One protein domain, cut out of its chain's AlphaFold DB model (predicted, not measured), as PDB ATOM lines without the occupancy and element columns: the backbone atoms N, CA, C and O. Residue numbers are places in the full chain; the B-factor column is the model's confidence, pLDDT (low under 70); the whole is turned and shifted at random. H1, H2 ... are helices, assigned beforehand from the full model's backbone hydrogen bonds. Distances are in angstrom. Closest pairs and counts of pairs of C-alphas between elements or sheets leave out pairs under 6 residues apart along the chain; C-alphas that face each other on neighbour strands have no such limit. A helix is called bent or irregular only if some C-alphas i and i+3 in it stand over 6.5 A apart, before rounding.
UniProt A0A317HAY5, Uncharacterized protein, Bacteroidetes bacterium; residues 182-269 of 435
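AT A GLANCE: This is residues 182 to 269 of the 435 residues of an uncharacterized protein of Bacteroidetes bacterium (UniProt A0A317HAY5). One long, nearly straight helix, H3, makes the length of the domain, and two short helices, H1 and H2, lie over one side of its second half, with H1 crossing H3 and H2 packed on H1. From the end of H2 a long link without a named element, residues 217 to 229, runs back beside H3 to the place where H3 begins, and the turn there, residues 226 to 231, sticks out. The printed part has 88 residues with three named helices, in the order H1, H2, H3, and no named strand; the class is all helix. The whole is loose, with a radius of gyration of the C-alphas of 17.2 A, and it spans 59 by 24 by 15 A.

HOW THE PARTS SIT: Start with H3, residues 230 to 267, the longest helix. H1, residues 185 to 199, touches it at a steep tilt of 52 degrees, and the two run the same way. Look for their closest C-alphas at Val 192 and Ala 255, 5.0 A apart; H3 touches H1 with residues 248 to 265 alone. Next find H2, residues 205 to 216, which touches H1 at a steep tilt of 62 degrees, opposite ways. Their closest C-alphas are those of Lys 193 and Val 208, 6.3 A apart; H1 touches H2 with residues 192 to 197 alone, and H2 touches H1 with residues 208 to 212 alone. H2 and H3 are close but not clearly touching: their closest C-alphas, those of Phe 216 and Arg 247, are 6.5 A apart. In H2 every backbone O i to N i+4 pair is within hydrogen-bond range, while in H1 it is 9 of 11 and in H3 32 of 34.

IN THESE COORDINATES: Find C-alpha 230 at (57.969, 32.250, -23.492); from there H3 runs 55.6 A to C-alpha 267 at (48.913, 50.024, 28.399). H3 is neither bent nor irregular, but only just: C-alphas 257 and 260 are 6.5 A apart. Go back to C-alpha 185 at (58.947, 40.653, 6.313), where H1 begins; it is 22.1 A long up to C-alpha 199. H1 is irregular, with C-alphas 186 and 189 standing 7.1 A apart. H2 is 15.9 A long from C-alpha 205 to C-alpha 216.

THE WHOLE: The outline is a rod, and the two C-alphas farthest apart in the domain, those of Ala 227 and Thr 268, stand 59.9 A from each other. The link from H1 to H2 is tight, with 5 residues, and the link from H2 to H3 is long, with 13. Residues 226 to 231, of which 230 and 231 belong to H3, stand free. The printed part has no cut from residue 182 to residue 269. The mean pLDDT of the printed part is 92.1, and no printed residue is under 70.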
ATOM      1  N   GLU A 182      60.730  43.776  16.152       89.81
ATOM      2  CA  GLU A 182      60.661  44.711  15.023       89.81
ATOM      3  C   GLU A 182      59.726  44.209  13.918       89.81
ATOM      4  O   GLU A 182      59.511  43.003  13.772       89.81
ATOM      5  N   VAL A 183      59.161  45.142  13.144       91.62
ATOM      6  CA  VAL A 183      58.346  44.826  11.963       91.62
ATOM      7  C   VAL A 183      59.291  44.570  10.792       91.62
ATOM      8  O   VAL A 183      59.930  45.487  10.285       91.62
ATOM      9  N   THR A 184      59.375  43.311  10.384       92.06
ATOM     10  CA  THR A 184      60.200  42.785   9.293       92.06
ATOM     11  C   THR A 184      59.320  41.897   8.406       92.06
ATOM     12  O   THR A 184      58.240  41.501   8.856       92.06
ATOM     13  N   PRO A 185      59.740  41.532   7.179       88.31
ATOM     14  CA  PRO A 185      58.947  40.653   6.313       88.31
ATOM     15  C   PRO A 185      58.506  39.355   7.013       88.31
ATOM     16  O   PRO A 185      57.339  38.976   6.936       88.31
ATOM     17  N   ASP A 186      59.401  38.747   7.800       89.50
ATOM     18  CA  ASP A 186      59.142  37.502   8.536       89.50
ATOM     19  C   ASP A 186      58.260  37.673   9.788       89.50
ATOM     20  O   ASP A 186      57.738  36.692  10.316       89.50
ATOM     21  N   SER A 187      58.099  38.896  10.312       92.19
ATOM     22  CA  SER A 187      57.268  39.175  11.496       92.19
ATOM     23  C   SER A 187      55.947  39.874  11.176       92.19
ATOM     24  O   SER A 187      55.022  39.831  11.990       92.19
ATOM     25  N   ALA A 188      55.820  40.493  10.000       92.19
ATOM     26  CA  ALA A 188      54.677  41.323   9.631       92.19
ATOM     27  C   ALA A 188      53.337  40.568   9.699       92.19
ATOM     28  O   ALA A 188      52.345  41.115  10.186       92.19
ATOM     29  N   ALA A 189      53.318  39.291   9.304       94.25
ATOM     30  CA  ALA A 189      52.141  38.432   9.432       94.25
ATOM     31  C   ALA A 189      51.658  38.298  10.890       94.25
ATOM     32  O   ALA A 189      50.455  38.377  11.142       94.25
ATOM     33  N   ASP A 190      52.574  38.155  11.851       94.00
ATOM     34  CA  ASP A 190      52.232  38.009  13.270       94.00
ATOM     35  C   ASP A 190      51.646  39.310  13.839       94.00
ATOM     36  O   ASP A 190      50.618  39.274  14.517       94.00
ATOM     37  N   PHE A 191      52.243  40.465  13.511       94.19
ATOM     38  CA  PHE A 191      51.729  41.783  13.909       94.19
ATOM     39  C   PHE A 191      50.316  42.036  13.371       94.19
ATOM     40  O   PHE A 191      49.447  42.501  14.108       94.19
ATOM     41  N   VAL A 192      50.053  41.710  12.101       94.94
ATOM     42  CA  VAL A 192      48.719  41.894  11.508       94.94
ATOM     43  C   VAL A 192      47.699  40.937  12.118       94.94
ATOM     44  O   VAL A 192      46.603  41.372  12.474       94.94
ATOM     45  N   LYS A 193      48.043  39.657  12.309       94.88
ATOM     46  CA  LYS A 193      47.165  38.697  12.999       94.88
ATOM     47  C   LYS A 193      46.847  39.138  14.427       94.88
ATOM     48  O   LYS A 193      45.721  38.940  14.883       94.88
ATOM     49  N   GLU A 194      47.794  39.767  15.120       93.75
ATOM     50  CA  GLU A 194      47.538  40.298  16.456       93.75
ATOM     51  C   GLU A 194      46.662  41.548  16.450       93.75
ATOM     52  O   GLU A 194      45.716  41.619  17.230       93.75
ATOM     53  N   GLY A 195      46.873  42.467  15.504       91.94
ATOM     54  CA  GLY A 195      45.947  43.573  15.262       91.94
ATOM     55  C   GLY A 195      44.520  43.089  14.969       91.94
ATOM     56  O   GLY A 195      43.562  43.618  15.531       91.94
ATOM     57  N   ILE A 196      44.353  42.037  14.159       93.00
ATOM     58  CA  ILE A 196      43.039  41.425  13.894       93.00
ATOM     59  C   ILE A 196      42.425  40.869  15.187       93.00
ATOM     60  O   ILE A 196      41.253  41.137  15.452       93.00
ATOM     61  N   ARG A 197      43.192  40.136  16.009       91.88
ATOM     62  CA  ARG A 197      42.704  39.560  17.275       91.88
ATOM     63  C   ARG A 197      42.316  40.633  18.296       91.88
ATOM     64  O   ARG A 197      41.256  40.521  18.902       91.88
ATOM     65  N   LEU A 198      43.120  41.684  18.461       89.94
ATOM     66  CA  LEU A 198      42.831  42.779  19.396       89.94
ATOM     67  C   LEU A 198      41.556  43.541  19.030       89.94
ATOM     68  O   LEU A 198      40.749  43.847  19.904       89.94
ATOM     69  N   ASN A 199      41.338  43.786  17.737       89.25
ATOM     70  CA  ASN A 199      40.111  44.413  17.247       89.25
ATOM     71  C   ASN A 199      38.895  43.458  17.261       89.25
ATOM     72  O   ASN A 199      37.766  43.910  17.083       89.25
ATOM     73  N   ASN A 200      39.096  42.148  17.463       90.50
ATOM     74  CA  ASN A 200      38.043  41.128  17.431       90.50
ATOM     75  C   ASN A 200      38.265  40.052  18.524       90.50
ATOM     76  O   ASN A 200      38.546  38.892  18.203       90.50
ATOM     77  N   PRO A 201      38.123  40.393  19.822       85.62
ATOM     78  CA  PRO A 201      38.529  39.535  20.946       85.62
ATOM     79  C   PRO A 201      37.721  38.234  21.102       85.62
ATOM     80  O   PRO A 201      38.072  37.384  21.916       85.62
ATOM     81  N   THR A 202      36.634  38.066  20.345       86.50
ATOM     82  CA  THR A 202      35.810  36.848  20.310       86.50
ATOM     83  C   THR A 202      36.264  35.829  19.261       86.50
ATOM     84  O   THR A 202      35.748  34.710  19.253       86.50
ATOM     85  N   LEU A 203      37.199  36.181  18.369       90.06
ATOM     86  CA  LEU A 203      37.658  35.279  17.314       90.06
ATOM     87  C   LEU A 203      38.696  34.281  17.823       90.06
ATOM     88  O   LEU A 203      39.680  34.637  18.472       90.06
ATOM     89  N   ASN A 204      38.519  33.019  17.438       91.56
ATOM     90  CA  ASN A 204      39.548  32.001  17.613       91.56
ATOM     91  C   ASN A 204      40.666  32.147  16.562       91.56
ATOM     92  O   ASN A 204      40.505  32.813  15.536       91.56
ATOM     93  N   SER A 205      41.807  31.490  16.790       91.50
ATOM     94  CA  SER A 205      42.974  31.603  15.902       91.50
ATOM     95  C   SER A 205      42.681  31.215  14.446       91.50
ATOM     96  O   SER A 205      43.145  31.907  13.549       91.50
ATOM     97  N   ALA A 206      41.843  30.203  14.189       94.62
ATOM     98  CA  ALA A 206      41.488  29.804  12.824       94.62
ATOM     99  C   ALA A 206      40.635  30.861  12.094       94.62
ATOM    100  O   ALA A 206      40.762  31.035  10.883       94.62
ATOM    101  N   GLN A 207      39.792  31.605  12.817       93.44
ATOM    102  CA  GLN A 207      39.040  32.738  12.265       93.44
ATOM    103  C   GLN A 207      39.947  33.945  11.989       93.44
ATOM    104  O   GLN A 207      39.788  34.599  10.959       93.44
ATOM    105  N   VAL A 208      40.926  34.211  12.862       94.81
ATOM    106  CA  VAL A 208      41.964  35.232  12.633       94.81
ATOM    107  C   VAL A 208      42.802  34.876  11.401       94.81
ATOM    108  O   VAL A 208      42.977  35.719  10.523       94.81
ATOM    109  N   ASP A 209      43.247  33.622  11.281       94.88
ATOM    110  CA  ASP A 209      43.966  33.122  10.106       94.88
ATOM    111  C   ASP A 209      43.111  33.195   8.834       94.88
ATOM    112  O   ASP A 209      43.622  33.544   7.774       94.88
ATOM    113  N   TYR A 210      41.805  32.922   8.912       95.38
ATOM    114  CA  TYR A 210      40.897  33.081   7.774       95.38
ATOM    115  C   TYR A 210      40.765  34.543   7.326       95.38
ATOM    116  O   TYR A 210      40.837  34.813   6.128       95.38
ATOM    117  N   LEU A 211      40.602  35.495   8.255       93.31
ATOM    118  CA  LEU A 211      40.543  36.925   7.923       93.31
ATOM    119  C   LEU A 211      41.867  37.423   7.337       93.31
ATOM    120  O   LEU A 211      41.859  38.073   6.292       93.31
ATOM    121  N   PHE A 212      42.991  37.043   7.948       96.44
ATOM    122  CA  PHE A 212      44.328  37.318   7.429       96.44
ATOM    123  C   PHE A 212      44.488  36.770   6.004       96.44
ATOM    124  O   PHE A 212      44.773  37.516   5.070       96.44
ATOM    125  N   ASN A 213      44.209  35.484   5.795       94.56
ATOM    126  CA  ASN A 213      44.312  34.865   4.477       94.56
ATOM    127  C   ASN A 213      43.335  35.479   3.466       94.56
ATOM    128  O   ASN A 213      43.649  35.510   2.286       94.56
ATOM    129  N   LYS A 214      42.170  35.985   3.881       93.81
ATOM    130  CA  LYS A 214      41.225  36.667   2.984       93.81
ATOM    131  C   LYS A 214      41.756  38.018   2.488       93.81
ATOM    132  O   LYS A 214      41.464  38.386   1.352       93.81
ATOM    133  N   GLU A 215      42.509  38.747   3.311       91.44
ATOM    134  CA  GLU A 215      43.037  40.077   2.974       91.44
ATOM    135  C   GLU A 215      44.435  40.029   2.323       91.44
ATOM    136  O   GLU A 215      44.713  40.803   1.406       91.44
ATOM    137  N   PHE A 216      45.290  39.084   2.724       93.12
ATOM    138  CA  PHE A 216      46.695  38.980   2.293       93.12
ATOM    139  C   PHE A 216      46.980  37.760   1.400       93.12
ATOM    140  O   PHE A 216      48.131  37.350   1.264       93.12
ATOM    141  N   LYS A 217      45.957  37.160   0.766       91.44
ATOM    142  CA  LYS A 217      46.169  36.040  -0.166       91.44
ATOM    143  C   LYS A 217      47.074  36.456  -1.326       91.44
ATOM    144  O   LYS A 217      46.662  37.225  -2.193       91.44
ATOM    145  N   VAL A 218      48.257  35.856  -1.390       89.56
ATOM    146  CA  VAL A 218      49.110  35.894  -2.580       89.56
ATOM    147  C   VAL A 218      48.421  35.100  -3.708       89.56
ATOM    148  O   VAL A 218      47.879  34.018  -3.439       89.56
ATOM    149  N   PRO A 219      48.373  35.606  -4.957       89.25
ATOM    150  CA  PRO A 219      47.845  34.845  -6.090       89.25
ATOM    151  C   PRO A 219      48.609  33.527  -6.299       89.25
ATOM    152  O   PRO A 219      49.736  33.361  -5.843       89.25
ATOM    153  N   SER A 220      48.009  32.565  -6.999       93.00
ATOM    154  CA  SER A 220      48.725  31.334  -7.360       93.00
ATOM    155  C   SER A 220      49.813  31.641  -8.390       93.00
ATOM    156  O   SER A 220      49.538  32.313  -9.385       93.00
ATOM    157  N   LYS A 221      51.020  31.099  -8.190       92.62
ATOM    158  CA  LYS A 221      52.121  31.229  -9.152       92.62
ATOM    159  C   LYS A 221      51.704  30.688 -10.532       92.62
ATOM    160  O   LYS A 221      51.199  29.563 -10.591       92.62
ATOM    161  N   PRO A 222      51.894  31.446 -11.629       92.88
ATOM    162  CA  PRO A 222      51.545  30.982 -12.964       92.88
ATOM    163  C   PRO A 222      52.410  29.784 -13.372       92.88
ATOM    164  O   PRO A 222      53.581  29.674 -13.006       92.88
ATOM    165  N   VAL A 223      51.815  28.895 -14.164       92.50
ATOM    166  CA  VAL A 223      52.480  27.749 -14.794       92.50
ATOM    167  C   VAL A 223      52.382  27.931 -16.306       92.50
ATOM    168  O   VAL A 223      51.326  28.344 -16.802       92.50
ATOM    169  N   GLN A 224      53.475  27.653 -17.018       92.69
ATOM    170  CA  GLN A 224      53.541  27.785 -18.471       92.69
ATOM    171  C   GLN A 224      52.634  26.748 -19.146       92.69
ATOM    172  O   GLN A 224      52.665  25.562 -18.810       92.69
ATOM    173  N   GLY A 225      51.800  27.198 -20.081       91.25
ATOM    174  CA  GLY A 225      50.941  26.323 -20.876       91.25
ATOM    175  C   GLY A 225      51.708  25.658 -22.021       91.25
ATOM    176  O   GLY A 225      52.558  26.276 -22.646       91.25
ATOM    177  N   GLY A 226      51.352  24.420 -22.384       88.06
ATOM    178  CA  GLY A 226      52.015  23.682 -23.478       88.06
ATOM    179  C   GLY A 226      51.842  24.262 -24.895       88.06
ATOM    180  O   GLY A 226      52.357  23.686 -25.847       88.06
ATOM    181  N   ALA A 227      51.104  25.367 -25.041       88.88
ATOM    182  CA  ALA A 227      50.921  26.125 -26.283       88.88
ATOM    183  C   ALA A 227      51.185  27.636 -26.094       88.88
ATOM    184  O   ALA A 227      50.810  28.444 -26.940       88.88
ATOM    185  N   GLU A 228      51.780  28.026 -24.964       93.31
ATOM    186  CA  GLU A 228      52.121  29.408 -24.623       93.31
ATOM    187  C   GLU A 228      53.578  29.695 -25.007       93.31
ATOM    188  O   GLU A 228      54.465  28.897 -24.701       93.31
ATOM    189  N   ASN A 229      53.836  30.828 -25.662       92.69
ATOM    190  CA  ASN A 229      55.198  31.272 -25.950       92.69
ATOM    191  C   ASN A 229      55.859  31.891 -24.710       92.69
ATOM    192  O   ASN A 229      55.187  32.458 -23.846       92.69
ATOM    193  N   ASP A 230      57.189  31.824 -24.658       92.94
ATOM    194  CA  ASP A 230      57.969  32.250 -23.492       92.94
ATOM    195  C   ASP A 230      57.717  33.720 -23.112       92.94
ATOM    196  O   ASP A 230      57.619  34.025 -21.926       92.94
ATOM    197  N   ASP A 231      57.503  34.613 -24.089       93.25
ATOM    198  CA  ASP A 231      57.202  36.033 -23.840       93.25
ATOM    199  C   ASP A 231      55.877  36.243 -23.082       93.25
ATOM    200  O   ASP A 231      55.789  37.091 -22.193       93.25
ATOM    201  N   ALA A 232      54.833  35.466 -23.403       92.06
ATOM    202  CA  ALA A 232      53.545  35.556 -22.715       92.06
ATOM    203  C   ALA A 232      53.629  34.976 -21.296       92.06
ATOM    204  O   ALA A 232      53.050  35.537 -20.363       92.06
ATOM    205  N   PHE A 233      54.399  33.898 -21.115       94.62
ATOM    206  CA  PHE A 233      54.651  33.347 -19.787       94.62
ATOM    207  C   PHE A 233      55.481  34.304 -18.920       94.62
ATOM    208  O   PHE A 233      55.144  34.506 -17.753       94.62
ATOM    209  N   ALA A 234      56.510  34.939 -19.491       94.31
ATOM    210  CA  ALA A 234      57.321  35.953 -18.820       94.31
ATOM    211  C   ALA A 234      56.464  37.137 -18.350       94.31
ATOM    212  O   ALA A 234      56.507  37.475 -17.170       94.31
ATOM    213  N   ALA A 235      55.591  37.675 -19.210       93.50
ATOM    214  CA  ALA A 235      54.665  38.742 -18.826       93.50
ATOM    215  C   ALA A 235      53.755  38.342 -17.643       93.50
ATOM    216  O   ALA A 235      53.646  39.086 -16.670       93.50
ATOM    217  N   ARG A 236      53.169  37.131 -17.658       94.81
ATOM    218  CA  ARG A 236      52.358  36.633 -16.525       94.81
ATOM    219  C   ARG A 236      53.177  36.420 -15.249       94.81
ATOM    220  O   ARG A 236      52.638  36.544 -14.149       94.81
ATOM    221  N   MET A 237      54.450  36.057 -15.378       94.62
ATOM    222  CA  MET A 237      55.372  35.899 -14.254       94.62
ATOM    223  C   MET A 237      55.748  37.255 -13.644       94.62
ATOM    224  O   MET A 237      55.793  37.369 -12.421       94.62
ATOM    225  N   ASP A 238      55.950  38.284 -14.467       94.56
ATOM    226  CA  ASP A 238      56.216  39.652 -14.017       94.56
ATOM    227  C   ASP A 238      54.986  40.274 -13.343       94.56
ATOM    228  O   ASP A 238      55.115  40.810 -12.241       94.56
ATOM    229  N   ASP A 239      53.784  40.096 -13.907       93.94
ATOM    230  CA  ASP A 239      52.512  40.468 -13.263       93.94
ATOM    231  C   ASP A 239      52.350  39.783 -11.893       93.94
ATOM    232  O   ASP A 239      51.953  40.408 -10.906       93.94
ATOM    233  N   TYR A 240      52.688  38.490 -11.806       96.00
ATOM    234  CA  TYR A 240      52.684  37.742 -10.548       96.00
ATOM    235  C   TYR A 240      53.698  38.309  -9.544       96.00
ATOM    236  O   TYR A 240      53.342  38.537  -8.390       96.00
ATOM    237  N   ASN A 241      54.938  38.572  -9.966       94.19
ATOM    238  CA  ASN A 241      55.985  39.122  -9.101       94.19
ATOM    239  C   ASN A 241      55.615  40.525  -8.588       94.19
ATOM    240  O   ASN A 241      55.808  40.816  -7.409       94.19
ATOM    241  N   ALA A 242      55.030  41.371  -9.442       93.81
ATOM    242  CA  ALA A 242      54.519  42.683  -9.060       93.81
ATOM    243  C   ALA A 242      53.371  42.572  -8.041       93.81
ATOM    244  O   ALA A 242      53.373  43.278  -7.033       93.81
ATOM    245  N   ALA A 243      52.433  41.642  -8.248       93.12
ATOM    246  CA  ALA A 243      51.336  41.391  -7.315       93.12
ATOM    247  C   ALA A 243      51.806  40.812  -5.965       93.12
ATOM    248  O   ALA A 243      51.203  41.113  -4.936       93.12
ATOM    249  N   VAL A 244      52.872  40.002  -5.943       93.56
ATOM    250  CA  VAL A 244      53.526  39.542  -4.703       93.56
ATOM    251  C   VAL A 244      54.148  40.732  -3.968       93.56
ATOM    252  O   VAL A 244      53.817  40.965  -2.810       93.56
ATOM    253  N   ALA A 245      54.972  41.533  -4.651       92.56
ATOM    254  CA  ALA A 245      55.668  42.668  -4.044       92.56
ATOM    255  C   ALA A 245      54.708  43.740  -3.488       92.56
ATOM    256  O   ALA A 245      54.948  44.284  -2.408       92.56
ATOM    257  N   ASP A 246      53.598  44.014  -4.184       93.38
ATOM    258  CA  ASP A 246      52.522  44.885  -3.691       93.38
ATOM    259  C   ASP A 246      51.867  44.319  -2.419       93.38
ATOM    260  O   ASP A 246      51.678  45.041  -1.437       93.38
ATOM    261  N   ARG A 247      51.589  43.006  -2.379       93.00
ATOM    262  CA  ARG A 247      51.009  42.338  -1.202       93.00
ATOM    263  C   ARG A 247      51.956  42.318  -0.008       93.00
ATOM    264  O   ARG A 247      51.493  42.562   1.106       93.00
ATOM    265  N   ASP A 248      53.246  42.093  -0.230       92.38
ATOM    266  CA  ASP A 248      54.269  42.117   0.819       92.38
ATOM    267  C   ASP A 248      54.442  43.536   1.389       92.38
ATOM    268  O   ASP A 248      54.490  43.724   2.608       92.38
ATOM    269  N   MET A 249      54.442  44.561   0.530       93.44
ATOM    270  CA  MET A 249      54.468  45.962   0.960       93.44
ATOM    271  C   MET A 249      53.195  46.345   1.732       93.44
ATOM    272  O   MET A 249      53.270  46.962   2.797       93.44
ATOM    273  N   TYR A 250      52.020  45.934   1.249       94.38
ATOM    274  CA  TYR A 250      50.747  46.144   1.939       94.38
ATOM    275  C   TYR A 250      50.719  45.450   3.312       94.38
ATOM    276  O   TYR A 250      50.278  46.047   4.296       94.38
ATOM    277  N   LEU A 251      51.257  44.229   3.412       95.38
ATOM    278  CA  LEU A 251      51.422  43.506   4.673       95.38
ATOM    279  C   LEU A 251      52.337  44.263   5.649       95.38
ATOM    280  O   LEU A 251      51.965  44.446   6.809       95.38
ATOM    281  N   MET A 252      53.484  44.767   5.183       96.06
ATOM    282  CA  MET A 252      54.403  45.583   5.988       96.06
ATOM    283  C   MET A 252      53.748  46.877   6.496       96.06
ATOM    284  O   MET A 252      53.869  47.205   7.678       96.06
ATOM    285  N   ILE A 253      52.994  47.586   5.647       93.88
ATOM    286  CA  ILE A 253      52.242  48.793   6.037       93.88
ATOM    287  C   ILE A 253      51.210  48.457   7.123       93.88
ATOM    288  O   ILE A 253      51.096  49.169   8.122       93.88
ATOM    289  N   ARG A 254      50.473  47.354   6.963       95.06
ATOM    290  CA  ARG A 254      49.470  46.908   7.939       95.06
ATOM    291  C   ARG A 254      50.096  46.459   9.258       95.06
ATOM    292  O   ARG A 254      49.560  46.785  10.315       95.06
ATOM    293  N   ALA A 255      51.256  45.808   9.227       94.81
ATOM    294  CA  ALA A 255      52.018  45.462  10.424       94.81
ATOM    295  C   ALA A 255      52.520  46.712  11.171       94.81
ATOM    296  O   ALA A 255      52.390  46.799  12.394       94.81
ATOM    297  N   ALA A 256      53.015  47.715  10.438       92.88
ATOM    298  CA  ALA A 256      53.420  49.001  11.000       92.88
ATOM    299  C   ALA A 256      52.242  49.776  11.625       92.88
ATOM    300  O   ALA A 256      52.423  50.427  12.651       92.88
ATOM    301  N   GLN A 257      51.029  49.665  11.064       93.19
ATOM    302  CA  GLN A 257      49.795  50.202  11.661       93.19
ATOM    303  C   GLN A 257      49.336  49.418  12.902       93.19
ATOM    304  O   GLN A 257      48.823  50.016  13.847       93.19
ATOM    305  N   ALA A 258      49.525  48.095  12.925       93.25
ATOM    306  CA  ALA A 258      49.138  47.246  14.050       93.25
ATOM    307  C   ALA A 258      50.059  47.420  15.270       93.25
ATOM    308  O   ALA A 258      49.570  47.436  16.399       93.25
ATOM    309  N   LYS A 259      51.374  47.612  15.079       91.88
ATOM    310  CA  LYS A 259      52.341  47.771  16.185       91.88
ATOM    311  C   LYS A 259      51.939  48.823  17.244       91.88
ATOM    312  O   LYS A 259      51.924  48.461  18.420       91.88
ATOM    313  N   PRO A 260      51.567  50.078  16.916       91.12
ATOM    314  CA  PRO A 260      51.121  51.041  17.926       91.12
ATOM    315  C   PRO A 260      49.792  50.652  18.594       91.12
ATOM    316  O   PRO A 260      49.610  50.953  19.770       91.12
ATOM    317  N   GLN A 261      48.890  49.940  17.905       90.62
ATOM    318  CA  GLN A 261      47.650  49.426  18.512       90.62
ATOM    319  C   GLN A 261      47.947  48.334  19.550       90.62
ATOM    320  O   GLN A 261      47.367  48.337  20.631       90.62
ATOM    321  N   ILE A 262      48.894  47.441  19.253       90.62
ATOM    322  CA  ILE A 262      49.365  46.383  20.158       90.62
ATOM    323  C   ILE A 262      50.034  46.986  21.404       90.62
ATOM    324  O   ILE A 262      49.756  46.566  22.526       90.62
ATOM    325  N   LEU A 263      50.852  48.030  21.230       88.50
ATOM    326  CA  LEU A 263      51.451  48.769  22.346       88.50
ATOM    327  C   LEU A 263      50.396  49.487  23.207       88.50
ATOM    328  O   LEU A 263      50.476  49.439  24.433       88.50
ATOM    329  N   ALA A 264      49.374  50.092  22.592       89.44
ATOM    330  CA  ALA A 264      48.257  50.702  23.319       89.44
ATOM    331  C   ALA A 264      47.375  49.662  24.041       89.44
ATOM    332  O   ALA A 264      46.860  49.930  25.129       89.44
ATOM    333  N   ALA A 265      47.225  48.457  23.479       87.62
ATOM    334  CA  ALA A 265      46.543  47.344  24.135       87.62
ATOM    335  C   ALA A 265      47.287  46.873  25.396       87.62
ATOM    336  O   ALA A 265      46.639  46.551  26.386       87.62
ATOM    337  N   LYS A 266      48.631  46.909  25.406       85.88
ATOM    338  CA  LYS A 266      49.430  46.638  26.616       85.88
ATOM    339  C   LYS A 266      49.149  47.667  27.713       85.88
ATOM    340  O   LYS A 266      48.880  47.287  28.843       85.88
ATOM    341  N   THR A 267      49.148  48.964  27.394       83.75
ATOM    342  CA  THR A 267      48.913  50.024  28.399       83.75
ATOM    343  C   THR A 267      47.467  50.109  28.894       83.75
ATOM    344  O   THR A 267      47.209  50.743  29.911       83.75
ATOM    345  N   THR A 268      46.516  49.517  28.169       85.19
ATOM    346  CA  THR A 268      45.088  49.475  28.541       85.19
ATOM    347  C   THR A 268      44.647  48.121  29.101       85.19
ATOM    348  O   THR A 268      43.471  47.953  29.432       85.19
ATOM    349  N   LEU A 269      45.574  47.166  29.246       84.25
ATOM    350  CA  LEU A 269      45.312  45.854  29.819       84.25
ATOM    351  C   LEU A 269      44.966  45.999  31.309       84.25
ATOM    352  O   LEU A 269      45.827  46.252  32.146       84.25
TER     353      LEU A 269